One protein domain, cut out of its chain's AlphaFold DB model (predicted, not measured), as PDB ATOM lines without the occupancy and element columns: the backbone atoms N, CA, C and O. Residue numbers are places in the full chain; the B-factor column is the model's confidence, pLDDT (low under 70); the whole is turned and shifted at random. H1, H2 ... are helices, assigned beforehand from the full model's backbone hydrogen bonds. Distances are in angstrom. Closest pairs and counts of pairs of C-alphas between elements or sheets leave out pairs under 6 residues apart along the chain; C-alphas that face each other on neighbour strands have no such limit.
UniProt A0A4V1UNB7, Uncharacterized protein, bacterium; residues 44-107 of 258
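This is residues 44 to 107 of the 258 residues of an uncharacterized protein of bacterium (UniProt A0A4V1UNB7). H1 and H2 make an open V, joined at its corner by a tight link, and H3 packs on both arms. From the end of H2 the long link, residues 77 to 91, runs outward and folds back to H3 as a loop. The printed part has 64 residues with three named helices, H1, H2, H3, and no named strand: all helix, loose, radius of gyration of the C-alphas 14.0 A, spans 40 by 29 by 17 A.

Find C-alpha 44 at (29.083, 50.867, 66.527); from there H1, residues 44 to 60, runs 24.6 A. H2, residues 64 to 76, runs 18.7 A. H3, residues 92 to 106, runs 21.3 A to C-alpha 106 at (33.524, 54.248, 53.340).

H1 touches H3, opposite ways at a steep tilt of 46 degrees; their closest C-alphas, Val 55 and Val 97, are 6.2 A apart. H2, with residues 70 to 74 alone, touches residues 92 to 96 of H3, about perpendicular at 81 degrees; the closest C-alphas, Ala 74 and Ala 92, are 5.1 A apart. H1 and H2 are only just apart, closest 8.3 A. Every O i to N i+4 pair is within hydrogen-bond range in H1, H2 and H3.

The farthest C-alphas, Arg 46 and Gly 85, are 39.9 A apart. In the long link, residues 79 to 80 pair antiparallel with 87 to 88. The printed part has no cut, and no printed residue is under 70 in pLDDT.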
ATOM      1  N   ALA A  44      28.082  51.297  67.503       89.62
ATOM      2  CA  ALA A  44      29.083  50.867  66.527       89.62
ATOM      3  C   ALA A  44      29.032  49.354  66.239       89.62
ATOM      4  O   ALA A  44      29.212  48.933  65.098       89.62
ATOM      5  N   GLN A  45      28.759  48.528  67.255       93.25
ATOM      6  CA  GLN A  45      28.586  47.085  67.070       93.25
ATOM      7  C   GLN A  45      27.327  46.766  66.260       93.25
ATOM      8  O   GLN A  45      27.420  45.981  65.322       93.25
ATOM      9  N   ARG A  46      26.188  47.413  66.556       95.69
ATOM     10  CA  ARG A  46      24.952  47.240  65.770       95.69
ATOM     11  C   ARG A  46      25.144  47.639  64.310       95.69
ATOM     12  O   ARG A  46      24.666  46.946  63.419       95.69
ATOM     13  N   GLU A  47      25.854  48.737  64.065       94.00
ATOM     14  CA  GLU A  47      26.146  49.181  62.701       94.00
ATOM     15  C   GLU A  47      27.048  48.183  61.962       94.00
ATOM     16  O   GLU A  47      26.799  47.848  60.805       94.00
ATOM     17  N   ASN A  48      28.053  47.629  62.642       95.44
ATOM     18  CA  ASN A  48      28.876  46.568  62.069       95.44
ATOM     19  C   ASN A  48      28.055  45.303  61.762       95.44
ATOM     20  O   ASN A  48      28.170  44.751  60.671       95.44
ATOM     21  N   GLU A  49      27.199  44.860  62.685       96.50
ATOM     22  CA  GLU A  49      26.296  43.719  62.475       96.50
ATOM     23  C   GLU A  49      25.366  43.948  61.277       96.50
ATOM     24  O   GLU A  49      25.263  43.083  60.404       96.50
ATOM     25  N   ARG A  50      24.757  45.137  61.183       97.12
ATOM     26  CA  ARG A  50      23.922  45.536  60.042       97.12
ATOM     27  C   ARG A  50      24.704  45.466  58.734       97.12
ATOM     28  O   ARG A  50      24.209  44.907  57.756       97.12
ATOM     29  N   ARG A  51      25.926  45.999  58.705       97.38
ATOM     30  CA  ARG A  51      26.786  45.966  57.517       97.38
ATOM     31  C   ARG A  51      27.105  44.538  57.092       97.38
ATOM     32  O   ARG A  51      26.941  44.210  55.922       97.38
ATOM     33  N   MET A  52      27.504  43.689  58.036       98.06
ATOM     34  CA  MET A  52      27.815  42.284  57.769       98.06
ATOM     35  C   MET A  52      26.594  41.505  57.269       98.06
ATOM     36  O   MET A  52      26.731  40.667  56.374       98.06
ATOM     37  N   ALA A  53      25.402  41.798  57.800       97.62
ATOM     38  CA  ALA A  53      24.153  41.206  57.329       97.62
ATOM     39  C   ALA A  53      23.857  41.599  55.873       97.62
ATOM     40  O   ALA A  53      23.607  40.723  55.049       97.62
ATOM     41  N   LEU A  54      23.965  42.889  55.537       97.44
ATOM     42  CA  LEU A  54      23.751  43.385  54.171       97.44
ATOM     43  C   LEU A  54      24.765  42.808  53.177       97.44
ATOM     44  O   LEU A  54      24.388  42.387  52.087       97.44
ATOM     45  N   VAL A  55      26.042  42.742  53.556       98.31
ATOM     46  CA  VAL A  55      27.094  42.131  52.728       98.31
ATOM     47  C   VAL A  55      26.812  40.643  52.506       98.31
ATOM     48  O   VAL A  55      26.913  40.155  51.385       98.31
ATOM     49  N   SER A  56      26.398  39.915  53.545       98.00
ATOM     50  CA  SER A  56      26.069  38.489  53.416       98.00
ATOM     51  C   SER A  56      24.851  38.250  52.519       98.00
ATOM     52  O   SER A  56      24.866  37.319  51.718       98.00
ATOM     53  N   GLN A  57      23.825  39.101  52.616       97.94
ATOM     54  CA  GLN A  57      22.668  39.064  51.714       97.94
ATOM     55  C   GLN A  57      23.077  39.357  50.267       97.94
ATOM     56  O   GLN A  57      22.663  38.639  49.365       97.94
ATOM     57  N   ALA A  58      23.936  40.357  50.047       98.00
ATOM     58  CA  ALA A  58      24.427  40.690  48.713       98.00
ATOM     59  C   ALA A  58      25.197  39.530  48.066       98.00
ATOM     60  O   ALA A  58      24.995  39.258  46.889       98.00
ATOM     61  N   TRP A  59      26.013  38.801  48.837       98.25
ATOM     62  CA  TRP A  59      26.693  37.598  48.346       98.25
ATOM     63  C   TRP A  59      25.714  36.512  47.880       98.25
ATOM     64  O   TRP A  59      25.933  35.874  46.856       98.25
ATOM     65  N   GLN A  60      24.632  36.294  48.632       98.06
ATOM     66  CA  GLN A  60      23.606  35.307  48.278       98.06
ATOM     67  C   GLN A  60      22.783  35.717  47.049       98.06
ATOM     68  O   GLN A  60      22.167  34.859  46.428       98.06
ATOM     69  N   ALA A  61      22.766  37.009  46.722       97.62
ATOM     70  CA  ALA A  61      22.022  37.583  45.606       97.62
ATOM     71  C   ALA A  61      22.885  37.838  44.356       97.62
ATOM     72  O   ALA A  61      22.418  38.502  43.432       97.62
ATOM     73  N   LEU A  62      24.138  37.367  44.325       98.00
ATOM     74  CA  LEU A  62      24.977  37.474  43.131       98.00
ATOM     75  C   LEU A  62      24.405  36.619  41.999       98.00
ATOM     76  O   LEU A  62      24.011  35.475  42.219       98.00
ATOM     77  N   ASP A  63      24.410  37.164  40.785       98.12
ATOM     78  CA  ASP A  63      24.200  36.363  39.582       98.12
ATOM     79  C   ASP A  63      25.420  35.471  39.284       98.12
ATOM     80  O   ASP A  63      26.525  35.685  39.798       98.12
ATOM     81  N   ASP A  64      25.216  34.466  38.431       98.19
ATOM     82  CA  ASP A  64      26.238  33.470  38.094       98.19
ATOM     83  C   ASP A  64      27.491  34.098  37.464       98.19
ATOM     84  O   ASP A  64      28.609  33.646  37.722       98.19
ATOM     85  N   ALA A  65      27.326  35.159  36.667       98.00
ATOM     86  CA  ALA A  65      28.436  35.839  36.003       98.00
ATOM     87  C   ALA A  65      29.321  36.577  37.020       98.00
ATOM     88  O   ALA A  65      30.545  36.427  37.019       98.00
ATOM     89  N   THR A  66      28.704  37.323  37.937       98.31
ATOM     90  CA  THR A  66      29.381  38.036  39.025       98.31
ATOM     91  C   THR A  66      30.049  37.051  39.977       98.31
ATOM     92  O   THR A  66      31.198  37.248  40.377       98.31
ATOM     93  N   TYR A  67      29.358  35.964  40.326       98.56
ATOM     94  CA  TYR A  67      29.918  34.903  41.159       98.56
ATOM     95  C   TYR A  67      31.145  34.250  40.503       98.56
ATOM     96  O   TYR A  67      32.178  34.090  41.160       98.56
ATOM     97  N   GLY A  68      31.068  33.948  39.201       98.38
ATOM     98  CA  GLY A  68      32.191  33.450  38.403       98.38
ATOM     99  C   GLY A  68      33.396  34.391  38.435       98.38
ATOM    100  O   GLY A  68      34.504  33.951  38.746       98.38
ATOM    101  N   ALA A  69      33.178  35.697  38.250       98.44
ATOM    102  CA  ALA A  69      34.243  36.700  38.336       98.44
ATOM    103  C   ALA A  69      34.938  36.706  39.713       98.44
ATOM    104  O   ALA A  69      36.159  36.851  39.802       98.44
ATOM    105  N   TRP A  70      34.194  36.507  40.806       98.56
ATOM    106  CA  TRP A  70      34.774  36.404  42.150       98.56
ATOM    107  C   TRP A  70      35.579  35.121  42.374       98.56
ATOM    108  O   TRP A  70      36.573  35.157  43.106       98.56
ATOM    109  N   LEU A  71      35.182  33.999  41.764       98.50
ATOM    110  CA  LEU A  71      35.973  32.765  41.779       98.50
ATOM    111  C   LEU A  71      37.298  32.952  41.037       98.50
ATOM    112  O   LEU A  71      38.351  32.628  41.586       98.50
ATOM    113  N   GLU A  72      37.259  33.536  39.840       98.12
ATOM    114  CA  GLU A  72      38.463  33.844  39.061       98.12
ATOM    115  C   GLU A  72      39.386  34.800  39.817       98.12
ATOM    116  O   GLU A  72      40.581  34.537  39.964       98.12
ATOM    117  N   TYR A  73      38.829  35.873  40.387       98.12
ATOM    118  CA  TYR A  73      39.595  36.797  41.213       98.12
ATOM    119  C   TYR A  73      40.260  36.079  42.394       98.12
ATOM    120  O   TYR A  73      41.440  36.305  42.658       98.12
ATOM    121  N   ALA A  74      39.557  35.169  43.073       97.81
ATOM    122  CA  ALA A  74      40.119  34.411  44.187       97.81
ATOM    123  C   ALA A  74      41.324  33.542  43.794       97.81
ATOM    124  O   ALA A  74      42.278  33.447  44.572       97.81
ATOM    125  N   GLU A  75      41.326  32.974  42.587       97.50
ATOM    126  CA  GLU A  75      42.477  32.242  42.046       97.50
ATOM    127  C   GLU A  75      43.691  33.157  41.837       97.50
ATOM    128  O   GLU A  75      44.812  32.779  42.187       97.50
ATOM    129  N   THR A  76      43.488  34.396  41.367       97.31
ATOM    130  CA  THR A  76      44.591  35.373  41.219       97.31
ATOM    131  C   THR A  76      45.238  35.764  42.549       97.31
ATOM    132  O   THR A  76      46.389  36.196  42.574       97.31
ATOM    133  N   GLN A  77      44.513  35.605  43.661       97.12
ATOM    134  CA  GLN A  77      44.979  35.935  45.010       97.12
ATOM    135  C   GLN A  77      45.643  34.744  45.725       97.12
ATOM    136  O   GLN A  77      45.906  34.809  46.931       97.12
ATOM    137  N   ALA A  78      45.898  33.636  45.023       97.06
ATOM    138  CA  ALA A  78      46.603  32.495  45.590       97.06
ATOM    139  C   ALA A  78      48.034  32.878  46.004       97.06
ATOM    140  O   ALA A  78      48.777  33.495  45.242       97.06
ATOM    141  N   TYR A  79      48.455  32.467  47.202       96.56
ATOM    142  CA  TYR A  79      49.815  32.703  47.693       96.56
ATOM    143  C   TYR A  79      50.438  31.419  48.237       96.56
ATOM    144  O   TYR A  79      49.748  30.492  48.668       96.56
ATOM    145  N   ARG A  80      51.771  31.353  48.230       97.62
ATOM    146  CA  ARG A  80      52.509  30.241  48.834       97.62
ATOM    147  C   ARG A  80      52.704  30.513  50.322       97.62
ATOM    148  O   ARG A  80      53.300  31.521  50.694       97.62
ATOM    149  N   ASN A  81      52.228  29.610  51.172       95.44
ATOM    150  CA  ASN A  81      52.466  29.694  52.606       95.44
ATOM    151  C   ASN A  81      53.973  29.503  52.889       95.44
ATOM    152  O   ASN A  81      54.519  28.468  52.499       95.44
ATOM    153  N   PRO A  82      54.652  30.451  53.563       93.12
ATOM    154  CA  PRO A  82      56.094  30.372  53.783       93.12
ATOM    155  C   PRO A  82      56.517  29.246  54.736       93.12
ATOM    156  O   PRO A  82      57.649  28.786  54.635       93.12
ATOM    157  N   SER A  83      55.648  28.782  55.644       94.06
ATOM    158  CA  SER A  83      56.005  27.721  56.601       94.06
ATOM    159  C   SER A  83      55.777  26.313  56.057       94.06
ATOM    160  O   SER A  83      56.529  25.404  56.391       94.06
ATOM    161  N   THR A  84      54.755  26.117  55.219       96.44
ATOM    162  CA  THR A  84      54.388  24.788  54.693       96.44
ATOM    163  C   THR A  84      54.706  24.600  53.213       96.44
ATOM    164  O   THR A  84      54.653  23.480  52.712       96.44
ATOM    165  N   GLY A  85      54.972  25.680  52.477       96.00
ATOM    166  CA  GLY A  85      55.145  25.661  51.025       96.00
ATOM    167  C   GLY A  85      53.859  25.397  50.232       96.00
ATOM    168  O   GLY A  85      53.907  25.442  49.002       96.00
ATOM    169  N   ALA A  86      52.720  25.145  50.882       96.50
ATOM    170  CA  ALA A  86      51.449  24.890  50.211       96.50
ATOM    171  C   ALA A  86      50.903  26.157  49.534       96.50
ATOM    172  O   ALA A  86      51.044  27.263  50.062       96.50
ATOM    173  N   ILE A  87      50.245  25.996  48.384       97.31
ATOM    174  CA  ILE A  87      49.494  27.082  47.744       97.31
ATOM    175  C   ILE A  87      48.156  27.214  48.472       97.31
ATOM    176  O   ILE A  87      47.335  26.296  48.452       97.31
ATOM    177  N   VAL A  88      47.949  28.353  49.123       97.69
ATOM    178  CA  VAL A  88      46.703  28.697  49.804       97.69
ATOM    179  C   VAL A  88      45.898  29.600  48.886       97.69
ATOM    180  O   VAL A  88      46.365  30.661  48.475       97.69
ATOM    181  N   ARG A  89      44.671  29.178  48.589       97.62
ATOM    182  CA  ARG A  89      43.701  29.966  47.831       97.62
ATOM    183  C   ARG A  89      42.683  30.564  48.795       97.62
ATOM    184  O   ARG A  89      42.042  29.803  49.531       97.62
ATOM    185  N   PRO A  90      42.537  31.896  48.854       97.31
ATOM    186  CA  PRO A  90      41.454  32.488  49.620       97.31
ATOM    187  C   PRO A  90      40.111  32.074  49.011       97.31
ATOM    188  O   PRO A  90      39.981  31.885  47.807       97.31
ATOM    189  N   ARG A  91      39.084  31.931  49.848       98.25
ATOM    190  CA  ARG A  91      37.723  31.694  49.352       98.25
ATOM    191  C   ARG A  91      37.174  32.992  48.767       98.25
ATOM    192  O   ARG A  91      37.267  34.023  49.433       98.25
ATOM    193  N   ALA A  92      36.530  32.923  47.604       98.38
ATOM    194  CA  ALA A  92      35.871  34.066  46.964       98.38
ATOM    195  C   ALA A  92      34.926  34.815  47.920       98.38
ATOM    196  O   ALA A  92      35.003  36.034  48.031       98.38
ATOM    197  N   TYR A  93      34.148  34.075  48.719       98.38
ATOM    198  CA  TYR A  93      33.300  34.638  49.775       98.38
ATOM    199  C   TYR A  93      34.072  35.539  50.752       98.38
ATOM    200  O   TYR A  93      33.630  36.641  51.054       98.38
ATOM    201  N   ASN A  94      35.245  35.105  51.227       98.25
ATOM    202  CA  ASN A  94      36.031  35.884  52.188       98.25
ATOM    203  C   ASN A  94      36.564  37.178  51.555       98.25
ATOM    204  O   ASN A  94      36.603  38.209  52.224       98.25
ATOM    205  N   LEU A  95      36.962  37.123  50.277       98.31
ATOM    206  CA  LEU A  95      37.417  38.300  49.534       98.31
ATOM    207  C   LEU A  95      36.272  39.286  49.300       98.31
ATOM    208  O   LEU A  95      36.431  40.467  49.607       98.31
ATOM    209  N   PHE A  96      35.118  38.799  48.836       98.62
ATOM    210  CA  PHE A  96      33.916  39.609  48.658       98.62
ATOM    211  C   PHE A  96      33.517  40.281  49.967       98.62
ATOM    212  O   PHE A  96      33.388  41.498  50.018       98.62
ATOM    213  N   VAL A  97      33.374  39.503  51.045       98.38
ATOM    214  CA  VAL A  97      32.941  40.029  52.342       98.38
ATOM    215  C   VAL A  97      33.914  41.084  52.855       98.38
ATOM    216  O   VAL A  97      33.464  42.128  53.323       98.38
ATOM    217  N   GLY A  98      35.226  40.851  52.749       98.00
ATOM    218  CA  GLY A  98      36.239  41.821  53.169       98.00
ATOM    219  C   GLY A  98      36.141  43.139  52.398       98.00
ATOM    220  O   GLY A  98      36.012  44.202  53.007       98.00
ATOM    221  N   LEU A  99      36.135  43.063  51.065       98.44
ATOM    222  CA  LEU A  99      36.105  44.232  50.184       98.44
ATOM    223  C   LEU A  99      34.765  44.981  50.244       98.44
ATOM    224  O   LEU A  99      34.747  46.193  50.445       98.44
ATOM    225  N   ALA A 100      33.636  44.277  50.177       98.44
ATOM    226  CA  ALA A 100      32.304  44.881  50.241       98.44
ATOM    227  C   ALA A 100      32.017  45.510  51.615       98.44
ATOM    228  O   ALA A 100      31.459  46.608  51.692       98.44
ATOM    229  N   SER A 101      32.439  44.867  52.711       98.19
ATOM    230  CA  SER A 101      32.320  45.458  54.054       98.19
ATOM    231  C   SER A 101      33.152  46.726  54.174       98.19
ATOM    232  O   SER A 101      32.721  47.678  54.828       98.19
ATOM    233  N   LYS A 102      34.329  46.758  53.539       98.19
ATOM    234  CA  LYS A 102      35.179  47.941  53.529       98.19
ATOM    235  C   LYS A 102      34.587  49.067  52.688       98.19
ATOM    236  O   LYS A 102      34.486  50.186  53.179       98.19
ATOM    237  N   ALA A 103      34.124  48.765  51.479       98.12
ATOM    238  CA  ALA A 103      33.465  49.728  50.601       98.12
ATOM    239  C   ALA A 103      32.242  50.361  51.289       98.12
ATOM    240  O   ALA A 103      32.116  51.582  51.327       98.12
ATOM    241  N   ARG A 104      31.416  49.553  51.972       97.81
ATOM    242  CA  ARG A 104      30.288  50.057  52.775       97.81
ATOM    243  C   ARG A 104      30.684  50.832  54.028       97.81
ATOM    244  O   ARG A 104      29.872  51.579  54.563       97.81
ATOM    245  N   GLN A 105      31.883  50.604  54.558       96.81
ATOM    246  CA  GLN A 105      32.398  51.402  55.666       96.81
ATOM    247  C   GLN A 105      32.727  52.825  55.206       96.81
ATOM    248  O   GLN A 105      32.518  53.762  55.970       96.81
ATOM    249  N   VAL A 106      33.242  52.957  53.979       97.75
ATOM    250  CA  VAL A 106      33.524  54.248  53.340       97.75
ATOM    251  C   VAL A 106      32.222  54.937  52.935       97.75
ATOM    252  O   VAL A 106      32.030  56.106  53.246       97.75
ATOM    253  N   ASP A 107      31.321  54.202  52.280       97.38
ATOM    254  CA  ASP A 107      30.024  54.699  51.827       97.38
ATOM    255  C   ASP A 107      28.899  53.762  52.281       97.38
ATOM    256  O   ASP A 107      28.625  52.719  51.682       97.38
TER     257      ASP A 107